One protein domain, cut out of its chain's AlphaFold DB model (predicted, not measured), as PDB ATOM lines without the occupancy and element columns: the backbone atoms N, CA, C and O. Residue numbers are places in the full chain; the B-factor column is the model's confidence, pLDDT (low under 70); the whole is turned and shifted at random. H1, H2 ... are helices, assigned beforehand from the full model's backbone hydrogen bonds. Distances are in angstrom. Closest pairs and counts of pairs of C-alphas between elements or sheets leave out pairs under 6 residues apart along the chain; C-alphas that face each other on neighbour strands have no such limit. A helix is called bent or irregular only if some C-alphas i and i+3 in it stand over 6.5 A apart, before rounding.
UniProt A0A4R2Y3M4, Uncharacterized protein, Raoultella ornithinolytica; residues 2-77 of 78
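Overview. This is residues 2 to 77 of the 78 residues of an uncharacterized protein of Raoultella ornithinolytica (UniProt A0A4R2Y3M4). One long helix, H1, doubles back on itself at residues 15 and 16, and its long arm H1b lines one side of the model, while its short arm H1a and the helix H2 line the other, overlapping there at their ends. H2 folds back from the far end of H1b, runs lengthwise with some space between the two, and reaches H1a with its last residues 57 to 61; the short H3 packs on both H1b and H2, at a steep tilt to each. The printed part has 76 residues, with three named helices in the order H1, H2, H3 and no named strand, and its class is all helix. It is compact, with a radius of gyration of the C-alphas of 12.3 A, and elongated, with spans of 38 by 20 by 19 A.

Arrangement. Begin at the first printed residue: H1, residues 2 to 40, was assigned as one helix by its hydrogen bonds, but it is bent, with C-alphas 14 and 17 standing 9.1 A apart. Read it as two arms, H1a with residues 2 to 14 and H1b with residues 17 to 40; residues 15 and 16 belong to neither. The arms touch, and their closest C-alphas, those of Phe 12 and Gly 20, are 3.9 A apart. They run opposite ways at a shallow tilt of 17 degrees. H1b is itself irregular, with C-alphas 34 and 37 standing 7.0 A apart, and it has a kink of 45 degrees near residue 34. Next comes H2, residues 44 to 61, which makes a helical hairpin with H1b: opposite ways, at a shallow tilt of 18 degrees. These two only just touch, with 3 pairs of C-alphas within 8 A, between residues 39 to 40 of H1b and residues 47 to 50 of H2; the closest C-alphas are those of Phe 39 and Lys 47, at 6.2 A. H2 touches H1a with residues 57 to 61 alone, and the closest C-alphas there, those of Lys 9 and Ile 61, are 5.0 A apart. H1a and H2 run the same way at a shallow tilt of 28 degrees. Last comes H3, residues 69 to 75, which touches residues 29 to 39 of H1b at a steep tilt of 62 degrees; look at the closest C-alphas, those of Ala 36 and Leu 73, 5.0 A apart. H3 also touches residues 51 to 55 of H2 at a steep tilt of 62 degrees, with the C-alphas of Leu 51 and Trp 69 closest at 6.7 A. H1a and H3 are apart. In H1a and H3 every O i to N i+4 pair is within hydrogen-bond range, against 17 of 20 in H1b and 13 of 14 in H2.

Along the chain. Find C-alpha 2 at (77.392, 24.218, 21.922); from there H1a runs 18.3 A to C-alpha 14. Pick up H1b at C-alpha 17, at (95.942, 24.900, 31.859), and go 32.6 A to C-alpha 40. H2 covers 26.6 A from C-alpha 44 to C-alpha 61. H3 covers 9.9 A and ends at C-alpha 75, at (91.156, 10.631, 9.391).

Size, cuts and confidence. The two C-alphas farthest apart are those of Gly 16 and Asp 43, at 37.9 A. The C-alphas of Asn 2 and Lys 77, the first and last printed, are 22.8 A apart. The printed part has no cut. The link from H1 to H2 is tight, with 3 residues, and the link from H2 to H3 is short, with 7 residues. The mean pLDDT of the printed part is 93.3, and no printed residue is under 70.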
ATOM      1  N   ASN A   2      77.161  23.287  20.805       71.69
ATOM      2  CA  ASN A   2      77.392  24.218  21.922       71.69
ATOM      3  C   ASN A   2      77.632  23.477  23.253       71.69
ATOM      4  O   ASN A   2      78.603  23.749  23.943       71.69
ATOM      5  N   ASP A   3      76.830  22.443  23.531       84.94
ATOM      6  CA  ASP A   3      76.989  21.614  24.738       84.94
ATOM      7  C   ASP A   3      78.309  20.824  24.761       84.94
ATOM      8  O   ASP A   3      78.851  20.547  25.825       84.94
ATOM      9  N   ASP A   4      78.847  20.477  23.586       90.75
ATOM     10  CA  ASP A   4      80.096  19.720  23.480       90.75
ATOM     11  C   ASP A   4      81.292  20.608  23.825       90.75
ATOM     12  O   ASP A   4      82.151  20.206  24.601       90.75
ATOM     13  N   PHE A   5      81.327  21.832  23.289       92.31
ATOM     14  CA  PHE A   5      82.370  22.803  23.613       92.31
ATOM     15  C   PHE A   5      82.268  23.293  25.058       92.31
ATOM     16  O   PHE A   5      83.298  23.437  25.708       92.31
ATOM     17  N   GLN A   6      81.053  23.450  25.597       93.56
ATOM     18  CA  GLN A   6      80.870  23.769  27.012       93.56
ATOM     19  C   GLN A   6      81.403  22.649  27.916       93.56
ATOM     20  O   GLN A   6      82.155  22.929  28.839       93.56
ATOM     21  N   ALA A   7      81.108  21.381  27.614       94.50
ATOM     22  CA  ALA A   7      81.634  20.258  28.391       94.50
ATOM     23  C   ALA A   7      83.169  20.175  28.341       94.50
ATOM     24  O   ALA A   7      83.811  19.859  29.342       94.50
ATOM     25  N   ILE A   8      83.770  20.468  27.183       94.25
ATOM     26  CA  ILE A   8      85.232  20.515  27.048       94.25
ATOM     27  C   ILE A   8      85.810  21.676  27.856       94.25
ATOM     28  O   ILE A   8      86.825  21.502  28.525       94.25
ATOM     29  N   LYS A   9      85.157  22.841  27.827       93.94
ATOM     30  CA  LYS A   9      85.551  24.005  28.620       93.94
ATOM     31  C   LYS A   9      85.509  23.717  30.116       93.94
ATOM     32  O   LYS A   9      86.475  24.013  30.812       93.94
ATOM     33  N   ASP A  10      84.439  23.089  30.588       94.81
ATOM     34  CA  ASP A  10      84.273  22.753  32.001       94.81
ATOM     35  C   ASP A  10      85.385  21.802  32.477       94.81
ATOM     36  O   ASP A  10      85.976  22.006  33.539       94.81
ATOM     37  N   GLU A  11      85.728  20.782  31.680       94.94
ATOM     38  CA  GLU A  11      86.837  19.875  32.004       94.94
ATOM     39  C   GLU A  11      88.212  20.557  31.874       94.94
ATOM     40  O   GLU A  11      89.095  20.310  32.696       94.94
ATOM     41  N   PHE A  12      88.399  21.460  30.906       93.56
ATOM     42  CA  PHE A  12      89.620  22.263  30.783       93.56
ATOM     43  C   PHE A  12      89.849  23.128  32.033       93.56
ATOM     44  O   PHE A  12      90.916  23.067  32.645       93.56
ATOM     45  N   GLU A  13      88.834  23.881  32.460       93.69
ATOM     46  CA  GLU A  13      88.911  24.779  33.618       93.69
ATOM     47  C   GLU A  13      89.116  24.012  34.932       93.69
ATOM     48  O   GLU A  13      89.922  24.407  35.777       93.69
ATOM     49  N   LYS A  14      88.444  22.869  35.090       95.06
ATOM     50  CA  LYS A  14      88.543  22.003  36.275       95.06
ATOM     51  C   LYS A  14      89.941  21.423  36.490       95.06
ATOM     52  O   LYS A  14      90.343  21.211  37.634       95.06
ATOM     53  N   HIS A  15      90.665  21.141  35.410       91.19
ATOM     54  CA  HIS A  15      91.983  20.507  35.461       91.19
ATOM     55  C   HIS A  15      93.153  21.500  35.339       91.19
ATOM     56  O   HIS A  15      94.303  21.108  35.552       91.19
ATOM     57  N   GLY A  16      92.872  22.782  35.077       86.81
ATOM     58  CA  GLY A  16      93.876  23.833  34.905       86.81
ATOM     59  C   GLY A  16      94.630  23.722  33.578       86.81
ATOM     60  O   GLY A  16      94.526  22.726  32.875       86.81
ATOM     61  N   GLU A  17      95.416  24.742  33.226       86.19
ATOM     62  CA  GLU A  17      95.942  24.900  31.859       86.19
ATOM     63  C   GLU A  17      96.766  23.702  31.348       86.19
ATOM     64  O   GLU A  17      96.583  23.284  30.210       86.19
ATOM     65  N   ASP A  18      97.644  23.110  32.165       86.25
ATOM     66  CA  ASP A  18      98.558  22.066  31.680       86.25
ATOM     67  C   ASP A  18      97.878  20.690  31.518       86.25
ATOM     68  O   ASP A  18      98.090  20.006  30.516       86.25
ATOM     69  N   ALA A  19      97.044  20.271  32.478       89.75
ATOM     70  CA  ALA A  19      96.316  18.999  32.386       89.75
ATOM     71  C   ALA A  19      95.030  19.127  31.551       89.75
ATOM     72  O   ALA A  19      94.681  18.210  30.804       89.75
ATOM     73  N   GLY A  20      94.360  20.277  31.642       91.69
ATOM     74  CA  GLY A  20      93.165  20.621  30.881       91.69
ATOM     75  C   GLY A  20      93.421  20.658  29.379       91.69
ATOM     76  O   GLY A  20      92.585  20.172  28.625       91.69
ATOM     77  N   GLU A  21      94.593  21.124  28.932       93.81
ATOM     78  CA  GLU A  21      94.972  21.089  27.514       93.81
ATOM     79  C   GLU A  21      94.924  19.658  26.961       93.81
ATOM     80  O   GLU A  21      94.253  19.393  25.966       93.81
ATOM     81  N   GLY A  22      95.586  18.708  27.627       94.50
ATOM     82  CA  GLY A  22      95.606  17.312  27.183       94.50
ATOM     83  C   GLY A  22      94.211  16.684  27.146       94.50
ATOM     84  O   GLY A  22      93.887  15.944  26.215       94.50
ATOM     85  N   ILE A  23      93.371  17.019  28.128       94.56
ATOM     86  CA  ILE A  23      91.981  16.558  28.196       94.56
ATOM     87  C   ILE A  23      91.166  17.147  27.043       94.56
ATOM     88  O   ILE A  23      90.498  16.399  26.328       94.56
ATOM     89  N   ALA A  24      91.277  18.453  26.796       95.50
ATOM     90  CA  ALA A  24      90.577  19.120  25.710       95.50
ATOM     91  C   ALA A  24      90.956  18.532  24.345       95.50
ATOM     92  O   ALA A  24      90.072  18.173  23.570       95.50
ATOM     93  N   GLN A  25      92.251  18.305  24.090       95.12
ATOM     94  CA  GLN A  25      92.727  17.669  22.854       95.12
ATOM     95  C   GLN A  25      92.156  16.250  22.667       95.12
ATOM     96  O   GLN A  25      91.737  15.878  21.568       95.12
ATOM     97  N   ALA A  26      92.081  15.453  23.739       95.50
ATOM     98  CA  ALA A  26      91.477  14.122  23.688       95.50
ATOM     99  C   ALA A  26      89.968  14.183  23.393       95.50
ATOM    100  O   ALA A  26      89.450  13.396  22.591       95.50
ATOM    101  N   MET A  27      89.263  15.145  23.991       96.56
ATOM    102  CA  MET A  27      87.837  15.353  23.752       96.56
ATOM    103  C   MET A  27      87.554  15.884  22.341       96.56
ATOM    104  O   MET A  27      86.595  15.428  21.716       96.56
ATOM    105  N   TYR A  28      88.407  16.750  21.778       96.00
ATOM    106  CA  TYR A  28      88.344  17.134  20.360       96.00
ATOM    107  C   TYR A  28      88.502  15.914  19.443       96.00
ATOM    108  O   TYR A  28      87.775  15.776  18.455       96.00
ATOM    109  N   GLY A  29      89.381  14.980  19.815       95.69
ATOM    110  CA  GLY A  29      89.517  13.661  19.196       95.69
ATOM    111  C   GLY A  29      88.188  12.917  19.101       95.69
ATOM    112  O   GLY A  29      87.709  12.628  17.998       95.69
ATOM    113  N   ALA A  30      87.559  12.665  20.249       95.56
ATOM    114  CA  ALA A  30      86.274  11.971  20.328       95.56
ATOM    115  C   ALA A  30      85.151  12.728  19.595       95.56
ATOM    116  O   ALA A  30      84.327  12.128  18.898       95.56
ATOM    117  N   LEU A  31      85.140  14.061  19.695       95.31
ATOM    118  CA  LEU A  31      84.176  14.905  19.001       95.31
ATOM    119  C   LEU A  31      84.331  14.785  17.480       95.31
ATOM    120  O   LEU A  31      83.343  14.567  16.781       95.31
ATOM    121  N   SER A  32      85.561  14.842  16.964       95.44
ATOM    122  CA  SER A  32      85.829  14.722  15.528       95.44
ATOM    123  C   SER A  32      85.375  13.375  14.952       95.44
ATOM    124  O   SER A  32      84.825  13.342  13.854       95.44
ATOM    125  N   GLN A  33      85.513  12.278  15.705       95.38
ATOM    126  CA  GLN A  33      85.021  10.958  15.293       95.38
ATOM    127  C   GLN A  33      83.501  10.949  15.123       95.38
ATOM    128  O   GLN A  33      82.988  10.490  14.105       95.38
ATOM    129  N   ARG A  34      82.769  11.514  16.091       94.50
ATOM    130  CA  ARG A  34      81.303  11.588  16.038       94.50
ATOM    131  C   ARG A  34      80.799  12.523  14.936       94.50
ATOM    132  O   ARG A  34      79.739  12.280  14.365       94.50
ATOM    133  N   LEU A  35      81.539  13.592  14.640       94.88
ATOM    134  CA  LEU A  35      81.146  14.594  13.649       94.88
ATOM    135  C   LEU A  35      81.536  14.230  12.211       94.88
ATOM    136  O   LEU A  35      80.943  14.778  11.281       94.88
ATOM    137  N   ALA A  36      82.482  13.312  12.001       95.75
ATOM    138  CA  ALA A  36      82.966  12.969  10.664       95.75
ATOM    139  C   ALA A  36      81.859  12.489   9.697       95.75
ATOM    140  O   ALA A  36      81.799  13.025   8.587       95.75
ATOM    141  N   PRO A  37      80.920  11.596  10.080       95.31
ATOM    142  CA  PRO A  37      79.827  11.196   9.188       95.31
ATOM    143  C   PRO A  37      78.948  12.376   8.760       95.31
ATOM    144  O   PRO A  37      78.579  12.494   7.594       95.31
ATOM    145  N   TYR A  38      78.648  13.286   9.692       94.25
ATOM    146  CA  TYR A  38      77.886  14.495   9.390       94.25
ATOM    147  C   TYR A  38      78.659  15.410   8.437       94.25
ATOM    148  O   TYR A  38      78.117  15.820   7.415       94.25
ATOM    149  N   PHE A  39      79.939  15.668   8.721       96.19
ATOM    150  CA  PHE A  39      80.806  16.512   7.898       96.19
ATOM    151  C   PHE A  39      80.886  16.031   6.443       96.19
ATOM    152  O   PHE A  39      80.811  16.842   5.518       96.19
ATOM    153  N   PHE A  40      80.997  14.720   6.216       95.31
ATOM    154  CA  PHE A  40      81.089  14.171   4.863       95.31
ATOM    155  C   PHE A  40      79.767  14.166   4.087       95.31
ATOM    156  O   PHE A  40      79.815  14.126   2.859       95.31
ATOM    157  N   ASN A  41      78.629  14.315   4.770       96.06
ATOM    158  CA  ASN A  41      77.313  14.477   4.144       96.06
ATOM    159  C   ASN A  41      76.996  15.928   3.735       96.06
ATOM    160  O   ASN A  41      75.977  16.170   3.090       96.06
ATOM    161  N   LEU A  42      77.840  16.896   4.097       96.12
ATOM    162  CA  LEU A  42      77.668  18.301   3.724       96.12
ATOM    163  C   LEU A  42      78.237  18.601   2.328       96.12
ATOM    164  O   LEU A  42      79.228  18.006   1.894       96.12
ATOM    165  N   ASP A  43      77.660  19.602   1.659       96.44
ATOM    166  CA  ASP A  43      78.292  20.246   0.504       96.44
ATOM    167  C   ASP A  43      79.529  21.067   0.912       96.44
ATOM    168  O   ASP A  43      79.772  21.338   2.091       96.44
ATOM    169  N   ASP A  44      80.324  21.487  -0.070       95.12
ATOM    170  CA  ASP A  44      81.604  22.158   0.174       95.12
ATOM    171  C   ASP A  44      81.472  23.498   0.914       95.12
ATOM    172  O   ASP A  44      82.338  23.849   1.723       95.12
ATOM    173  N   ILE A  45      80.392  24.251   0.682       96.31
ATOM    174  CA  ILE A  45      80.154  25.527   1.373       96.31
ATOM    175  C   ILE A  45      79.846  25.253   2.845       96.31
ATOM    176  O   ILE A  45      80.396  25.905   3.738       96.31
ATOM    177  N   ASN A  46      78.996  24.266   3.106       96.50
ATOM    178  CA  ASN A  46      78.609  23.879   4.450       96.50
ATOM    179  C   ASN A  46      79.755  23.202   5.208       96.50
ATOM    180  O   ASN A  46      79.905  23.472   6.396       96.50
ATOM    181  N   LYS A  47      80.640  22.451   4.540       96.81
ATOM    182  CA  LYS A  47      81.891  21.949   5.135       96.81
ATOM    183  C   LYS A  47      82.781  23.081   5.636       96.81
ATOM    184  O   LYS A  47      83.241  23.036   6.772       96.81
ATOM    185  N   ARG A  48      82.987  24.126   4.825       96.56
ATOM    186  CA  ARG A  48      83.779  25.300   5.236       96.56
ATOM    187  C   ARG A  48      83.153  26.014   6.432       96.56
ATOM    188  O   ARG A  48      83.849  26.305   7.396       96.56
ATOM    189  N   ARG A  49      81.839  26.253   6.397       96.50
ATOM    190  CA  ARG A  49      81.106  26.865   7.522       96.50
ATOM    191  C   ARG A  49      81.176  26.015   8.786       96.50
ATOM    192  O   ARG A  49      81.255  26.560   9.880       96.50
ATOM    193  N   PHE A  50      81.141  24.697   8.639       96.06
ATOM    194  CA  PHE A  50      81.233  23.768   9.756       96.06
ATOM    195  C   PHE A  50      82.607  23.808  10.427       96.06
ATOM    196  O   PHE A  50      82.672  23.889  11.649       96.06
ATOM    197  N   LEU A  51      83.689  23.832   9.641       96.44
ATOM    198  CA  LEU A  51      85.050  23.990  10.165       96.44
ATOM    199  C   LEU A  51      85.224  25.321  10.908       96.44
ATOM    200  O   LEU A  51      85.752  25.326  12.008       96.44
ATOM    201  N   ILE A  52      84.692  26.424  10.370       95.50
ATOM    202  CA  ILE A  52      84.740  27.732  11.050       95.50
ATOM    203  C   ILE A  52      84.055  27.670  12.423       95.50
ATOM    204  O   ILE A  52      84.601  28.176  13.395       95.50
ATOM    205  N   LYS A  53      82.896  27.010  12.525       94.38
ATOM    206  CA  LYS A  53      82.195  26.848  13.810       94.38
ATOM    207  C   LYS A  53      82.977  26.002  14.816       94.38
ATOM    208  O   LYS A  53      82.876  26.244  16.013       94.38
ATOM    209  N   LEU A  54      83.714  24.998  14.342       95.19
ATOM    210  CA  LEU A  54      84.591  24.199  15.196       95.19
ATOM    211  C   LEU A  54      85.757  25.042  15.724       95.19
ATOM    212  O   LEU A  54      86.006  25.034  16.925       95.19
ATOM    213  N   ASP A  55      86.388  25.830  14.851       93.75
ATOM    214  CA  ASP A  55      87.457  26.758  15.233       93.75
ATOM    215  C   ASP A  55      86.962  27.839  16.213       93.75
ATOM    216  O   ASP A  55      87.713  28.292  17.075       93.75
ATOM    217  N   GLU A  56      85.720  28.308  16.067       92.50
ATOM    218  CA  GLU A  56      85.094  29.261  16.992       92.50
ATOM    219  C   GLU A  56      84.872  28.637  18.372       92.50
ATOM    220  O   GLU A  56      85.312  29.211  19.365       92.50
ATOM    221  N   GLY A  57      84.276  27.441  18.435       91.94
ATOM    222  CA  GLY A  57      84.058  26.737  19.701       91.94
ATOM    223  C   GLY A  57      85.363  26.390  20.426       91.94
ATOM    224  O   GLY A  57      85.453  26.516  21.642       91.94
ATOM    225  N   GLU A  58      86.407  26.022  19.683       92.88
ATOM    226  CA  GLU A  58      87.742  25.776  20.239       92.88
ATOM    227  C   GLU A  58      88.355  27.043  20.856       92.88
ATOM    228  O   GLU A  58      88.892  27.011  21.964       92.88
ATOM    229  N   LYS A  59      88.247  28.190  20.170       91.38
ATOM    230  CA  LYS A  59      88.772  29.468  20.681       91.38
ATOM    231  C   LYS A  59      88.129  29.884  22.000       91.38
ATOM    232  O   LYS A  59      88.797  30.523  22.807       91.38
ATOM    233  N   GLU A  60      86.861  29.545  22.220       91.00
ATOM    234  CA  GLU A  60      86.144  29.873  23.458       91.00
ATOM    235  C   GLU A  60      86.622  29.075  24.681       91.00
ATOM    236  O   GLU A  60      86.392  29.510  25.817       91.00
ATOM    237  N   ILE A  61      87.290  27.939  24.458       90.62
ATOM    238  CA  ILE A  61      87.907  27.120  25.512       90.62
ATOM    239  C   ILE A  61      89.260  27.706  25.923       90.62
ATOM    240  O   ILE A  61      89.606  27.687  27.100       90.62
ATOM    241  N   GLY A  62      90.007  28.272  24.970       88.31
ATOM    242  CA  GLY A  62      91.292  28.916  25.248       88.31
ATOM    243  C   GLY A  62      92.483  27.955  25.313       88.31
ATOM    244  O   GLY A  62      93.485  28.277  25.953       88.31
ATOM    245  N   THR A  63      92.404  26.800  24.640       88.44
ATOM    246  CA  THR A  63      93.544  25.881  24.497       88.44
ATOM    247  C   THR A  63      94.718  26.557  23.788       88.44
ATOM    248  O   THR A  63      94.545  27.325  22.836       88.44
ATOM    249  N   ARG A  64      95.945  26.273  24.236       87.44
ATOM    250  CA  ARG A  64      97.170  26.830  23.640       87.44
ATOM    251  C   ARG A  64      97.476  26.189  22.288       87.44
ATOM    252  O   ARG A  64      97.994  26.861  21.394       87.44
ATOM    253  N   GLN A  65      97.208  24.892  22.145       89.38
ATOM    254  CA  GLN A  65      97.431  24.167  20.901       89.38
ATOM    255  C   GLN A  65      96.172  24.191  20.048       89.38
ATOM    256  O   GLN A  65      95.076  23.885  20.519       89.38
ATOM    257  N   LYS A  66      96.359  24.517  18.767       92.00
ATOM    258  CA  LYS A  66      95.271  24.459  17.799       92.00
ATOM    259  C   LYS A  66      94.957  23.027  17.408       92.00
ATOM    260  O   LYS A  66      95.874  22.273  17.072       92.00
ATOM    261  N   TYR A  67      93.678  22.692  17.355       94.88
ATOM    262  CA  TYR A  67      93.233  21.404  16.854       94.88
ATOM    263  C   TYR A  67      93.000  21.451  15.339       94.88
ATOM    264  O   TYR A  67      92.231  22.258  14.822       94.88
ATOM    265  N   ASP A  68      93.661  20.565  14.590       95.38
ATOM    266  CA  ASP A  68      93.438  20.445  13.144       95.38
ATOM    267  C   ASP A  68      92.141  19.666  12.874       95.38
ATOM    268  O   ASP A  68      92.146  18.453  12.626       95.38
ATOM    269  N   TRP A  69      91.011  20.375  12.951       95.88
ATOM    270  CA  TRP A  69      89.679  19.816  12.731       95.88
ATOM    271  C   TRP A  69      89.544  19.141  11.376       95.88
ATOM    272  O   TRP A  69      88.952  18.066  11.287       95.88
ATOM    273  N   PHE A  70      90.100  19.736  10.320       95.75
ATOM    274  CA  PHE A  70      89.998  19.166   8.984       95.75
ATOM    275  C   PHE A  70      90.750  17.839   8.900       95.75
ATOM    276  O   PHE A  70      90.153  16.832   8.521       95.75
ATOM    277  N   ALA A  71      92.016  17.796   9.328       95.88
ATOM    278  CA  ALA A  71      92.778  16.552   9.336       95.88
ATOM    279  C   ALA A  71      92.136  15.495  10.245       95.88
ATOM    280  O   ALA A  71      92.081  14.318   9.885       95.88
ATOM    281  N   ALA A  72      91.616  15.890  11.410       95.69
ATOM    282  CA  ALA A  72      90.930  14.986  12.323       95.69
ATOM    283  C   ALA A  72      89.654  14.384  11.720       95.69
ATOM    284  O   ALA A  72      89.484  13.167  11.750       95.69
ATOM    285  N   LEU A  73      88.791  15.206  11.121       96.19
ATOM    286  CA  LEU A  73      87.587  14.738  10.432       96.19
ATOM    287  C   LEU A  73      87.955  13.835   9.248       96.19
ATOM    288  O   LEU A  73      87.367  12.769   9.088       96.19
ATOM    289  N   SER A  74      88.974  14.204   8.464       94.31
ATOM    290  CA  SER A  74      89.458  13.415   7.327       94.31
ATOM    291  C   SER A  74      90.023  12.050   7.708       94.31
ATOM    292  O   SER A  74      89.814  11.095   6.964       94.31
ATOM    293  N   ARG A  75      90.694  11.928   8.861       93.50
ATOM    294  CA  ARG A  75      91.156  10.631   9.391       93.50
ATOM    295  C   ARG A  75      90.003   9.692   9.742       93.50
ATOM    296  O   ARG A  75      90.173   8.483   9.663       93.50
ATOM    297  N   ASN A  76      88.849  10.252  10.093       90.75
ATOM    298  CA  ASN A  76      87.646   9.521  10.488       90.75
ATOM    299  C   ASN A  76      86.617   9.427   9.349       90.75
ATOM    300  O   ASN A  76      85.424   9.259   9.603       90.75
ATOM    301  N   LYS A  77      87.057   9.583   8.093       82.38
ATOM    302  CA  LYS A  77      86.187   9.398   6.934       82.38
ATOM    303  C   LYS A  77      85.615   7.967   6.953       82.38
ATOM    304  O   LYS A  77      86.408   7.038   7.103       82.38
TER     305      LYS A  77